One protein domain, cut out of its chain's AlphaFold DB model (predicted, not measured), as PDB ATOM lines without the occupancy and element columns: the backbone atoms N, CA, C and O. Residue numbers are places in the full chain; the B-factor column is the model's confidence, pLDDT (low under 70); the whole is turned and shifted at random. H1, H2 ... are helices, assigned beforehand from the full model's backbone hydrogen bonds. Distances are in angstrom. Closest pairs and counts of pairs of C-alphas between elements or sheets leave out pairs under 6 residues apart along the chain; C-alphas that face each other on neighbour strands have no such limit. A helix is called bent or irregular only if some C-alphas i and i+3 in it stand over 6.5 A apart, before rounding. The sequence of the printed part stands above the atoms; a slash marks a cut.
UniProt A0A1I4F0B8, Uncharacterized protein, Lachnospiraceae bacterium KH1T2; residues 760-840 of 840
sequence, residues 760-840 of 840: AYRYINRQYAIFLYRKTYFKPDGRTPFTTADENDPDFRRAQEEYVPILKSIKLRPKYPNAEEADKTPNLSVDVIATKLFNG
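Overview. This is residues 760 to 840 of the 840 residues of an uncharacterized protein of Lachnospiraceae bacterium KH1T2 (UniProt A0A1I4F0B8). One long helix, H1, runs along one side of an elongated domain, with the last helix, H5, packed aslant on it. Past the end of H1 the chain turns through a loop and the small H2, then folds back through the short helices H3 and H4; a long link without a named element leads on to H5. The printed part has 81 residues with five named helices, H1 to H5 in chain order, and no named strand; its class is all helix. It is compact, with a radius of gyration of the C-alphas of 12.4 A and spans of 37 by 23 by 21 A.

Arrangement. Begin with H1, residues 760 to 777. It touches H5, residues 830 to 839, closest at the C-alphas of Arg 766 and Ala 834, 4.8 A apart; the two run opposite ways at a steep tilt of 51 degrees. With residues 775 to 777 alone H1 touches H3, residues 794 to 802, where the closest C-alphas, of Thr 776 and Ala 799, are 5.1 A apart. H4, residues 804 to 809, is close to H1 but not clearly touching: the closest C-alphas, of Thr 776 and Val 804, are 6.5 A apart. H2, residues 788 to 792, is apart from H1. In H1, H3, H4 and H5 every O i to N i+4 pair is within hydrogen-bond range; in H2 it is 0 of 1, with 0 of 2 O i to N i+3 pairs.

Along the chain. Find C-alpha 760 at (104.719, 125.984, 194.784); from there H1 runs 25.5 A to C-alpha 777. H2 spans 9.4 A and is irregular, C-alphas 789 and 792 being 7.7 A apart. H3 spans 11.9 A and H4 8.7 A. H5 runs 14.4 A to C-alpha 839 at (96.739, 133.317, 204.463).

Size, cuts and confidence. The C-alphas of Ala 760 and Glu 820 are the two farthest apart, at 39.6 A. The link from H4 to H5, residues 810 to 829, is long. The printed part has no cut, and no printed residue is under 70 in pLDDT.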
ATOM      1  N   ALA A 760     103.670 125.028 195.147       94.94
ATOM      2  CA  ALA A 760     104.719 125.984 194.784       94.94
ATOM      3  C   ALA A 760     104.572 127.315 195.537       94.94
ATOM      4  O   ALA A 760     105.541 127.835 196.084       94.94
ATOM      5  N   TYR A 761     103.354 127.854 195.647       95.50
ATOM      6  CA  TYR A 761     103.114 129.083 196.404       95.50
ATOM      7  C   TYR A 761     103.406 128.913 197.906       95.50
ATOM      8  O   TYR A 761     103.965 129.811 198.534       95.50
ATOM      9  N   ARG A 762     103.081 127.760 198.506       94.25
ATOM     10  CA  ARG A 762     103.452 127.437 199.898       94.25
ATOM     11  C   ARG A 762     104.961 127.336 200.069       94.25
ATOM     12  O   ARG A 762     105.484 127.888 201.034       94.25
ATOM     13  N   TYR A 763     105.647 126.680 199.134       94.56
ATOM     14  CA  TYR A 763     107.104 126.594 199.120       94.56
ATOM     15  C   TYR A 763     107.735 127.992 199.096       94.56
ATOM     16  O   TYR A 763     108.546 128.307 199.964       94.56
ATOM     17  N   ILE A 764     107.282 128.870 198.196       94.62
ATOM     18  CA  ILE A 764     107.752 130.263 198.096       94.62
ATOM     19  C   ILE A 764     107.527 131.019 199.411       94.62
ATOM     20  O   ILE A 764     108.450 131.648 199.927       94.62
ATOM     21  N   ASN A 765     106.330 130.925 199.997       94.75
ATOM     22  CA  ASN A 765     106.037 131.574 201.279       94.75
ATOM     23  C   ASN A 765     106.898 131.030 202.422       94.75
ATOM     24  O   ASN A 765     107.294 131.798 203.295       94.75
ATOM     25  N   ARG A 766     107.225 129.733 202.419       95.62
ATOM     26  CA  ARG A 766     108.146 129.131 203.390       95.62
ATOM     27  C   ARG A 766     109.568 129.663 203.208       95.62
ATOM     28  O   ARG A 766     110.186 130.031 204.199       95.62
ATOM     29  N   GLN A 767     110.065 129.779 201.977       94.19
ATOM     30  CA  GLN A 767     111.383 130.375 201.708       94.19
ATOM     31  C   GLN A 767     111.439 131.844 202.148       94.19
ATOM     32  O   GLN A 767     112.384 132.261 202.818       94.19
ATOM     33  N   TYR A 768     110.389 132.615 201.859       94.56
ATOM     34  CA  TYR A 768     110.292 134.002 202.310       94.56
ATOM     35  C   TYR A 768     110.179 134.107 203.840       94.56
ATOM     36  O   TYR A 768     110.789 134.985 204.447       94.56
ATOM     37  N   ALA A 769     109.474 133.176 204.486       95.75
ATOM     38  CA  ALA A 769     109.415 133.079 205.940       95.75
ATOM     39  C   ALA A 769     110.779 132.771 206.565       95.75
ATOM     40  O   ALA A 769     111.131 133.405 207.552       95.75
ATOM     41  N   ILE A 770     111.561 131.848 205.990       94.00
ATOM     42  CA  ILE A 770     112.936 131.550 206.433       94.00
ATOM     43  C   ILE A 770     113.807 132.799 206.309       94.00
ATOM     44  O   ILE A 770     114.539 133.133 207.239       94.00
ATOM     45  N   PHE A 771     113.705 133.506 205.181       95.44
ATOM     46  CA  PHE A 771     114.424 134.757 204.961       95.44
ATOM     47  C   PHE A 771     114.064 135.809 206.016       95.44
ATOM     48  O   PHE A 771     114.959 136.318 206.689       95.44
ATOM     49  N   LEU A 772     112.770 136.092 206.212       95.19
ATOM     50  CA  LEU A 772     112.308 137.051 207.216       95.19
ATOM     51  C   LEU A 772     112.711 136.625 208.626       95.19
ATOM     52  O   LEU A 772     113.138 137.466 209.408       95.19
ATOM     53  N   TYR A 773     112.611 135.336 208.947       96.31
ATOM     54  CA  TYR A 773     112.997 134.795 210.243       96.31
ATOM     55  C   TYR A 773     114.483 135.032 210.520       96.31
ATOM     56  O   TYR A 773     114.825 135.669 211.510       96.31
ATOM     57  N   ARG A 774     115.361 134.615 209.600       96.06
ATOM     58  CA  ARG A 774     116.811 134.816 209.726       96.06
ATOM     59  C   ARG A 774     117.166 136.293 209.836       96.06
ATOM     60  O   ARG A 774     117.904 136.673 210.727       96.06
ATOM     61  N   LYS A 775     116.608 137.131 208.962       96.19
ATOM     62  CA  LYS A 775     116.925 138.562 208.923       96.19
ATOM     63  C   LYS A 775     116.339 139.372 210.071       96.19
ATOM     64  O   LYS A 775     116.874 140.427 210.384       96.19
ATOM     65  N   THR A 776     115.252 138.904 210.675       96.56
ATOM     66  CA  THR A 776     114.664 139.564 211.842       96.56
ATOM     67  C   THR A 776     115.383 139.146 213.113       96.56
ATOM     68  O   THR A 776     115.648 139.994 213.948       96.56
ATOM     69  N   TYR A 777     115.677 137.855 213.272       96.44
ATOM     70  CA  TYR A 777     116.060 137.293 214.563       96.44
ATOM     71  C   TYR A 777     117.532 136.936 214.713       96.44
ATOM     72  O   TYR A 777     117.928 136.677 215.839       96.44
ATOM     73  N   PHE A 778     118.326 136.902 213.643       96.06
ATOM     74  CA  PHE A 778     119.726 136.479 213.701       96.06
ATOM     75  C   PHE A 778     120.652 137.546 213.135       96.06
ATOM     76  O   PHE A 778     120.323 138.224 212.156       96.06
ATOM     77  N   LYS A 779     121.839 137.639 213.737       96.44
ATOM     78  CA  LYS A 779     122.961 138.444 213.255       96.44
ATOM     79  C   LYS A 779     123.397 137.978 211.853       96.44
ATOM     80  O   LYS A 779     122.986 136.906 211.392       96.44
ATOM     81  N   PRO A 780     124.221 138.759 211.124       94.88
ATOM     82  CA  PRO A 780     124.672 138.386 209.780       94.88
ATOM     83  C   PRO A 780     125.397 137.038 209.696       94.88
ATOM     84  O   PRO A 780     125.399 136.431 208.626       94.88
ATOM     85  N   ASP A 781     125.954 136.556 210.812       93.31
ATOM     86  CA  ASP A 781     126.554 135.223 210.940       93.31
ATOM     87  C   ASP A 781     125.547 134.068 210.751       93.31
ATOM     88  O   ASP A 781     125.937 132.923 210.522       93.31
ATOM     89  N   GLY A 782     124.242 134.358 210.829       91.06
ATOM     90  CA  GLY A 782     123.151 133.402 210.681       91.06
ATOM     91  C   GLY A 782     123.020 132.394 211.825       91.06
ATOM     92  O   GLY A 782     122.221 131.465 211.694       91.06
ATOM     93  N   ARG A 783     123.786 132.552 212.911       91.31
ATOM     94  CA  ARG A 783     123.843 131.613 214.044       91.31
ATOM     95  C   ARG A 783     123.478 132.284 215.358       91.31
ATOM     96  O   ARG A 783     122.722 131.701 216.129       91.31
ATOM     97  N   THR A 784     123.957 133.503 215.583       93.19
ATOM     98  CA  THR A 784     123.741 134.212 216.842       93.19
ATOM     99  C   THR A 784     122.411 134.959 216.784       93.19
ATOM    100  O   THR A 784     122.237 135.823 215.914       93.19
ATOM    101  N   PRO A 785     121.437 134.649 217.659       95.19
ATOM    102  CA  PRO A 785     120.192 135.394 217.698       95.19
ATOM    103  C   PRO A 785     120.430 136.812 218.232       95.19
ATOM    104  O   PRO A 785     121.286 137.043 219.082       95.19
ATOM    105  N   PHE A 786     119.647 137.769 217.745       96.38
ATOM    106  CA  PHE A 786     119.565 139.088 218.353       96.38
ATOM    107  C   PHE A 786     118.866 139.011 219.710       96.38
ATOM    108  O   PHE A 786     117.817 138.377 219.849       96.38
ATOM    109  N   THR A 787     119.402 139.741 220.675       96.31
ATOM    110  CA  THR A 787     118.857 139.911 222.020       96.31
ATOM    111  C   THR A 787     118.406 141.354 222.245       96.31
ATOM    112  O   THR A 787     118.709 142.252 221.461       96.31
ATOM    113  N   THR A 788     117.686 141.616 223.336       95.44
ATOM    114  CA  THR A 788     117.326 142.993 223.723       95.44
ATOM    115  C   THR A 788     118.533 143.868 224.073       95.44
ATOM    116  O   THR A 788     118.424 145.086 223.981       95.44
ATOM    117  N   ALA A 789     119.687 143.280 224.409       95.81
ATOM    118  CA  ALA A 789     120.929 144.021 224.639       95.81
ATOM    119  C   ALA A 789     121.586 144.519 223.338       95.81
ATOM    120  O   ALA A 789     122.391 145.446 223.374       95.81
ATOM    121  N   ASP A 790     121.211 143.956 222.185       96.56
ATOM    122  CA  ASP A 790     121.726 144.355 220.872       96.56
ATOM    123  C   ASP A 790     121.016 145.605 220.309       96.56
ATOM    124  O   ASP A 790     121.110 145.885 219.120       96.56
ATOM    125  N   GLU A 791     120.302 146.395 221.121       95.94
ATOM    126  CA  GLU A 791     119.538 147.561 220.637       95.94
ATOM    127  C   GLU A 791     120.388 148.601 219.881       95.94
ATOM    128  O   GLU A 791     119.894 149.278 218.975       95.94
ATOM    129  N   ASN A 792     121.675 148.684 220.225       96.50
ATOM    130  CA  ASN A 792     122.645 149.587 219.610       96.50
ATOM    131  C   ASN A 792     123.407 148.951 218.433       96.50
ATOM    132  O   ASN A 792     124.138 149.657 217.736       96.50
ATOM    133  N   ASP A 793     123.232 147.648 218.184       96.44
ATOM    134  CA  ASP A 793     123.827 146.957 217.042       96.44
ATOM    135  C   ASP A 793     123.190 147.485 215.734       96.44
ATOM    136  O   ASP A 793     121.957 147.511 215.595       96.44
ATOM    137  N   PRO A 794     123.990 147.948 214.754       97.19
ATOM    138  CA  PRO A 794     123.461 148.494 213.510       97.19
ATOM    139  C   PRO A 794     122.614 147.484 212.723       97.19
ATOM    140  O   PRO A 794     121.629 147.892 212.100       97.19
ATOM    141  N   ASP A 795     122.940 146.190 212.772       96.44
ATOM    142  CA  ASP A 795     122.183 145.144 212.090       96.44
ATOM    143  C   ASP A 795     120.865 144.840 212.805       96.44
ATOM    144  O   ASP A 795     119.854 144.597 212.139       96.44
ATOM    145  N   PHE A 796     120.827 144.946 214.137       96.81
ATOM    146  CA  PHE A 796     119.575 144.843 214.888       96.81
ATOM    147  C   PHE A 796     118.624 145.986 214.536       96.81
ATOM    148  O   PHE A 796     117.458 145.749 214.209       96.81
ATOM    149  N   ARG A 797     119.113 147.234 214.531       96.94
ATOM    150  CA  ARG A 797     118.299 148.394 214.124       96.94
ATOM    151  C   ARG A 797     117.799 148.241 212.696       96.94
ATOM    152  O   ARG A 797     116.618 148.448 212.431       96.94
ATOM    153  N   ARG A 798     118.662 147.783 211.785       95.75
ATOM    154  CA  ARG A 798     118.267 147.477 210.410       95.75
ATOM    155  C   ARG A 798     117.161 146.426 210.361       95.75
ATOM    156  O   ARG A 798     116.204 146.580 209.605       95.75
ATOM    157  N   ALA A 799     117.256 145.377 211.176       95.62
ATOM    158  CA  ALA A 799     116.217 144.363 211.265       95.62
ATOM    159  C   ALA A 799     114.879 144.935 211.769       95.62
ATOM    160  O   ALA A 799     113.821 144.624 211.205       95.62
ATOM    161  N   GLN A 800     114.921 145.825 212.768       96.25
ATOM    162  CA  GLN A 800     113.756 146.549 213.296       96.25
ATOM    163  C   GLN A 800     113.116 147.498 212.284       96.25
ATOM    164  O   GLN A 800     111.893 147.629 212.256       96.25
ATOM    165  N   GLU A 801     113.920 148.171 211.466       95.56
ATOM    166  CA  GLU A 801     113.447 149.159 210.497       95.56
ATOM    167  C   GLU A 801     112.950 148.514 209.199       95.56
ATOM    168  O   GLU A 801     111.936 148.940 208.647       95.56
ATOM    169  N   GLU A 802     113.627 147.471 208.711       95.00
ATOM    170  CA  GLU A 802     113.322 146.864 207.411       95.00
ATOM    171  C   GLU A 802     112.355 145.670 207.517       95.00
ATOM    172  O   GLU A 802     111.401 145.585 206.739       95.00
ATOM    173  N   TYR A 803     112.555 144.745 208.467       95.19
ATOM    174  CA  TYR A 803     111.865 143.442 208.460       95.19
ATOM    175  C   TYR A 803     110.723 143.338 209.477       95.19
ATOM    176  O   TYR A 803     109.664 142.778 209.173       95.19
ATOM    177  N   VAL A 804     110.866 143.936 210.664       95.94
ATOM    178  CA  VAL A 804     109.800 143.947 211.681       95.94
ATOM    179  C   VAL A 804     108.492 144.594 211.186       95.94
ATOM    180  O   VAL A 804     107.426 144.062 211.519       95.94
ATOM    181  N   PRO A 805     108.484 145.674 210.373       96.81
ATOM    182  CA  PRO A 805     107.244 146.227 209.827       96.81
ATOM    183  C   PRO A 805     106.512 145.253 208.899       96.81
ATOM    184  O   PRO A 805     105.280 145.220 208.907       96.81
ATOM    185  N   ILE A 806     107.247 144.415 208.158       93.12
ATOM    186  CA  ILE A 806     106.678 143.368 207.295       93.12
ATOM    187  C   ILE A 806     106.004 142.296 208.157       93.12
ATOM    188  O   ILE A 806     104.862 141.926 207.904       93.12
ATOM    189  N   LEU A 807     106.652 141.842 209.234       94.44
ATOM    190  CA  LEU A 807     106.024 140.898 210.167       94.44
ATOM    191  C   LEU A 807     104.782 141.506 210.845       94.44
ATOM    192  O   LEU A 807     103.750 140.844 210.971       94.44
ATOM    193  N   LYS A 808     104.832 142.790 211.218       94.94
ATOM    194  CA  LYS A 808     103.682 143.508 211.792       94.94
ATOM    195  C   LYS A 808     102.519 143.636 210.808       94.94
ATOM    196  O   LYS A 808     101.370 143.518 211.243       94.94
ATOM    197  N   SER A 809     102.777 143.829 209.510       92.62
ATOM    198  CA  SER A 809     101.716 143.929 208.494       92.62
ATOM    199  C   SER A 809     100.929 142.619 208.355       92.62
ATOM    200  O   SER A 809      99.705 142.654 208.227       92.62
ATOM    201  N   ILE A 810     101.586 141.469 208.548       92.38
ATOM    202  CA  ILE A 810     100.948 140.140 208.622       92.38
ATOM    203  C   ILE A 810     100.476 139.759 210.040       92.38
ATOM    204  O   ILE A 810     100.212 138.591 210.337       92.38
ATOM    205  N   LYS A 811     100.310 140.759 210.920       95.88
ATOM    206  CA  LYS A 811      99.821 140.641 212.307       95.88
ATOM    207  C   LYS A 811     100.704 139.775 213.214       95.88
ATOM    208  O   LYS A 811     100.210 139.212 214.193       95.88
ATOM    209  N   LEU A 812     101.997 139.680 212.920       94.94
ATOM    210  CA  LEU A 812     102.986 139.047 213.786       94.94
ATOM    211  C   LEU A 812     103.753 140.105 214.580       94.94
ATOM    212  O   LEU A 812     104.064 141.186 214.089       94.94
ATOM    213  N   ARG A 813     104.029 139.807 215.850       96.12
ATOM    214  CA  ARG A 813     104.782 140.691 216.747       96.12
ATOM    215  C   ARG A 813     106.043 139.953 217.196       96.12
ATOM    216  O   ARG A 813     105.929 139.098 218.080       96.12
ATOM    217  N   PRO A 814     107.201 140.219 216.568       95.69
ATOM    218  CA  PRO A 814     108.441 139.583 216.982       95.69
ATOM    219  C   PRO A 814     108.798 140.014 218.407       95.69
ATOM    220  O   PRO A 814     108.606 141.176 218.772       95.69
ATOM    221  N   LYS A 815     109.260 139.063 219.222       95.50
ATOM    222  CA  LYS A 815     109.837 139.302 220.547       95.50
ATOM    223  C   LYS A 815     111.246 138.728 220.559       95.50
ATOM    224  O   LYS A 815     111.441 137.605 220.100       95.50
ATOM    225  N   TYR A 816     112.184 139.499 221.083       94.81
ATOM    226  CA  TYR A 816     113.589 139.119 221.168       94.81
ATOM    227  C   TYR A 816     113.885 138.574 222.566       94.81
ATOM    228  O   TYR A 816     113.303 139.092 223.524       94.81
ATOM    229  N   PRO A 817     114.720 137.529 222.688       91.94
ATOM    230  CA  PRO A 817     115.180 137.047 223.984       91.94
ATOM    231  C   PRO A 817     115.964 138.140 224.723       91.94
ATOM    232  O   PRO A 817     116.606 138.995 224.108       91.94
ATOM    233  N   ASN A 818     115.913 138.114 226.053       94.19
ATOM    234  CA  ASN A 818     116.813 138.931 226.866       94.19
ATOM    235  C   ASN A 818     118.244 138.371 226.804       94.19
ATOM    236  O   ASN A 818     118.431 137.230 226.395       94.19
ATOM    237  N   ALA A 819     119.250 139.145 227.226       90.19
ATOM    238  CA  ALA A 819     120.652 138.700 227.205       90.19
ATOM    239  C   ALA A 819     120.879 137.373 227.960       90.19
ATOM    240  O   ALA A 819     121.618 136.514 227.496       90.19
ATOM    241  N   GLU A 820     120.176 137.168 229.077       91.38
ATOM    242  CA  GLU A 820     120.203 135.922 229.866       91.38
ATOM    243  C   GLU A 820     119.503 134.739 229.172       91.38
ATOM    244  O   GLU A 820     119.663 133.587 229.562       91.38
ATOM    245  N   GLU A 821     118.702 135.016 228.144       90.06
ATOM    246  CA  GLU A 821     117.945 134.036 227.370       90.06
ATOM    247  C   GLU A 821     118.502 133.875 225.952       90.06
ATOM    248  O   GLU A 821     117.776 133.415 225.072       90.06
ATOM    249  N   ALA A 822     119.760 134.256 225.707       81.19
ATOM    250  CA  ALA A 822     120.365 134.207 224.374       81.19
ATOM    251  C   ALA A 822     120.278 132.811 223.722       81.19
ATOM    252  O   ALA A 822     120.118 132.713 222.507       81.19
ATOM    253  N   ASP A 823     120.274 131.744 224.527       84.69
ATOM    254  CA  ASP A 823     120.138 130.359 224.055       84.69
ATOM    255  C   ASP A 823     118.688 129.951 223.725       84.69
ATOM    256  O   ASP A 823     118.442 128.881 223.161       84.69
ATOM    257  N   LYS A 824     117.688 130.773 224.069       86.88
ATOM    258  CA  LYS A 824     116.283 130.461 223.783       86.88
ATOM    259  C   LYS A 824     115.950 130.784 222.333       86.88
ATOM    260  O   LYS A 824     116.169 131.884 221.830       86.88
ATOM    261  N   THR A 825     115.303 129.827 221.672       83.19
ATOM    262  CA  THR A 825     114.771 130.015 220.321       83.19
ATOM    263  C   THR A 825     113.794 131.198 220.261       83.19
ATOM    264  O   THR A 825     112.926 131.307 221.135       83.19
ATOM    265  N   PRO A 826     113.854 132.037 219.209       90.44
ATOM    266  CA  PRO A 826     112.911 133.130 219.004       90.44
ATOM    267  C   PRO A 826     111.437 132.708 219.074       90.44
ATOM    268  O   PRO A 826     111.059 131.608 218.676       90.44
ATOM    269  N   ASN A 827     110.571 133.625 219.513       90.62
ATOM    270  CA  ASN A 827     109.168 133.336 219.834       90.62
ATOM    271  C   ASN A 827     108.263 132.973 218.640       90.62
ATOM    272  O   ASN A 827     107.145 132.498 218.843       90.62
ATOM    273  N   LEU A 828     108.682 133.268 217.409       93.69
ATOM    274  CA  LEU A 828     107.946 132.927 216.192       93.69
ATOM    275  C   LEU A 828     108.704 131.838 215.450       93.69
ATOM    276  O   LEU A 828     109.860 132.034 215.112       93.69
ATOM    277  N   SER A 829     108.052 130.724 215.133       96.00
ATOM    278  CA  SER A 829     108.651 129.737 214.237       96.00
ATOM    279  C   SER A 829     108.507 130.158 212.772       96.00
ATOM    280  O   SER A 829     107.597 130.909 212.396       96.00
ATOM    281  N   VAL A 830     109.376 129.612 211.920       95.94
ATOM    282  CA  VAL A 830     109.284 129.748 210.459       95.94
ATOM    283  C   VAL A 830     107.895 129.341 209.951       95.94
ATOM    284  O   VAL A 830     107.326 130.036 209.112       95.94
ATOM    285  N   ASP A 831     107.310 128.268 210.488       95.69
ATOM    286  CA  ASP A 831     105.999 127.774 210.054       95.69
ATOM    287  C   ASP A 831     104.856 128.739 210.404       95.69
ATOM    288  O   ASP A 831     103.919 128.902 209.616       95.69
ATOM    289  N   VAL A 832     104.937 129.439 211.544       96.56
ATOM    290  CA  VAL A 832     103.961 130.479 211.913       96.56
ATOM    291  C   VAL A 832     104.032 131.646 210.930       96.56
ATOM    292  O   VAL A 832     102.992 132.121 210.465       96.56
ATOM    293  N   ILE A 833     105.245 132.079 210.567       96.75
ATOM    294  CA  ILE A 833     105.456 133.148 209.583       96.75
ATOM    295  C   ILE A 833     104.937 132.709 208.205       96.75
ATOM    296  O   ILE A 833     104.131 133.420 207.603       96.75
ATOM    297  N   ALA A 834     105.307 131.511 207.742       95.00
ATOM    298  CA  ALA A 834     104.878 130.958 206.456       95.00
ATOM    299  C   ALA A 834     103.350 130.826 206.362       95.00
ATOM    300  O   ALA A 834     102.746 131.185 205.352       95.00
ATOM    301  N   THR A 835     102.704 130.372 207.438       94.38
ATOM    302  CA  THR A 835     101.244 130.227 207.502       94.38
ATOM    303  C   THR A 835     100.535 131.578 207.431       94.38
ATOM    304  O   THR A 835      99.480 131.692 206.806       94.38
ATOM    305  N   LYS A 836     101.089 132.620 208.062       94.25
ATOM    306  CA  LYS A 836     100.526 133.975 207.971       94.25
ATOM    307  C   LYS A 836     100.716 134.581 206.588       94.25
ATOM    308  O   LYS A 836      99.760 135.154 206.084       94.25
ATOM    309  N   LEU A 837     101.880 134.392 205.968       90.62
ATOM    310  CA  LEU A 837     102.144 134.823 204.591       90.62
ATOM    311  C   LEU A 837     101.233 134.129 203.572       90.62
ATOM    312  O   LEU A 837     100.780 134.755 202.625       90.62
ATOM    313  N   PHE A 838     100.926 132.845 203.770       90.69
ATOM    314  CA  PHE A 838     100.037 132.109 202.868       90.69
ATOM    315  C   PHE A 838      98.564 132.547 202.972       90.69
ATOM    316  O   PHE A 838      97.825 132.471 201.987       90.69
ATOM    317  N   ASN A 839      98.129 132.956 204.169       88.62
ATOM    318  CA  ASN A 839      96.739 133.317 204.463       88.62
ATOM    319  C   ASN A 839      96.429 134.817 204.326       88.62
ATOM    320  O   ASN A 839      95.249 135.167 204.284       88.62
ATOM    321  N   GLY A 840      97.453 135.675 204.347       78.38
ATOM    322  CA  GLY A 840      97.341 137.112 204.082       78.38
ATOM    323  C   GLY A 840      97.281 137.379 202.591       78.38
ATOM    324  O   GLY A 840      96.398 138.170 202.194       78.38
TER     325      GLY A 840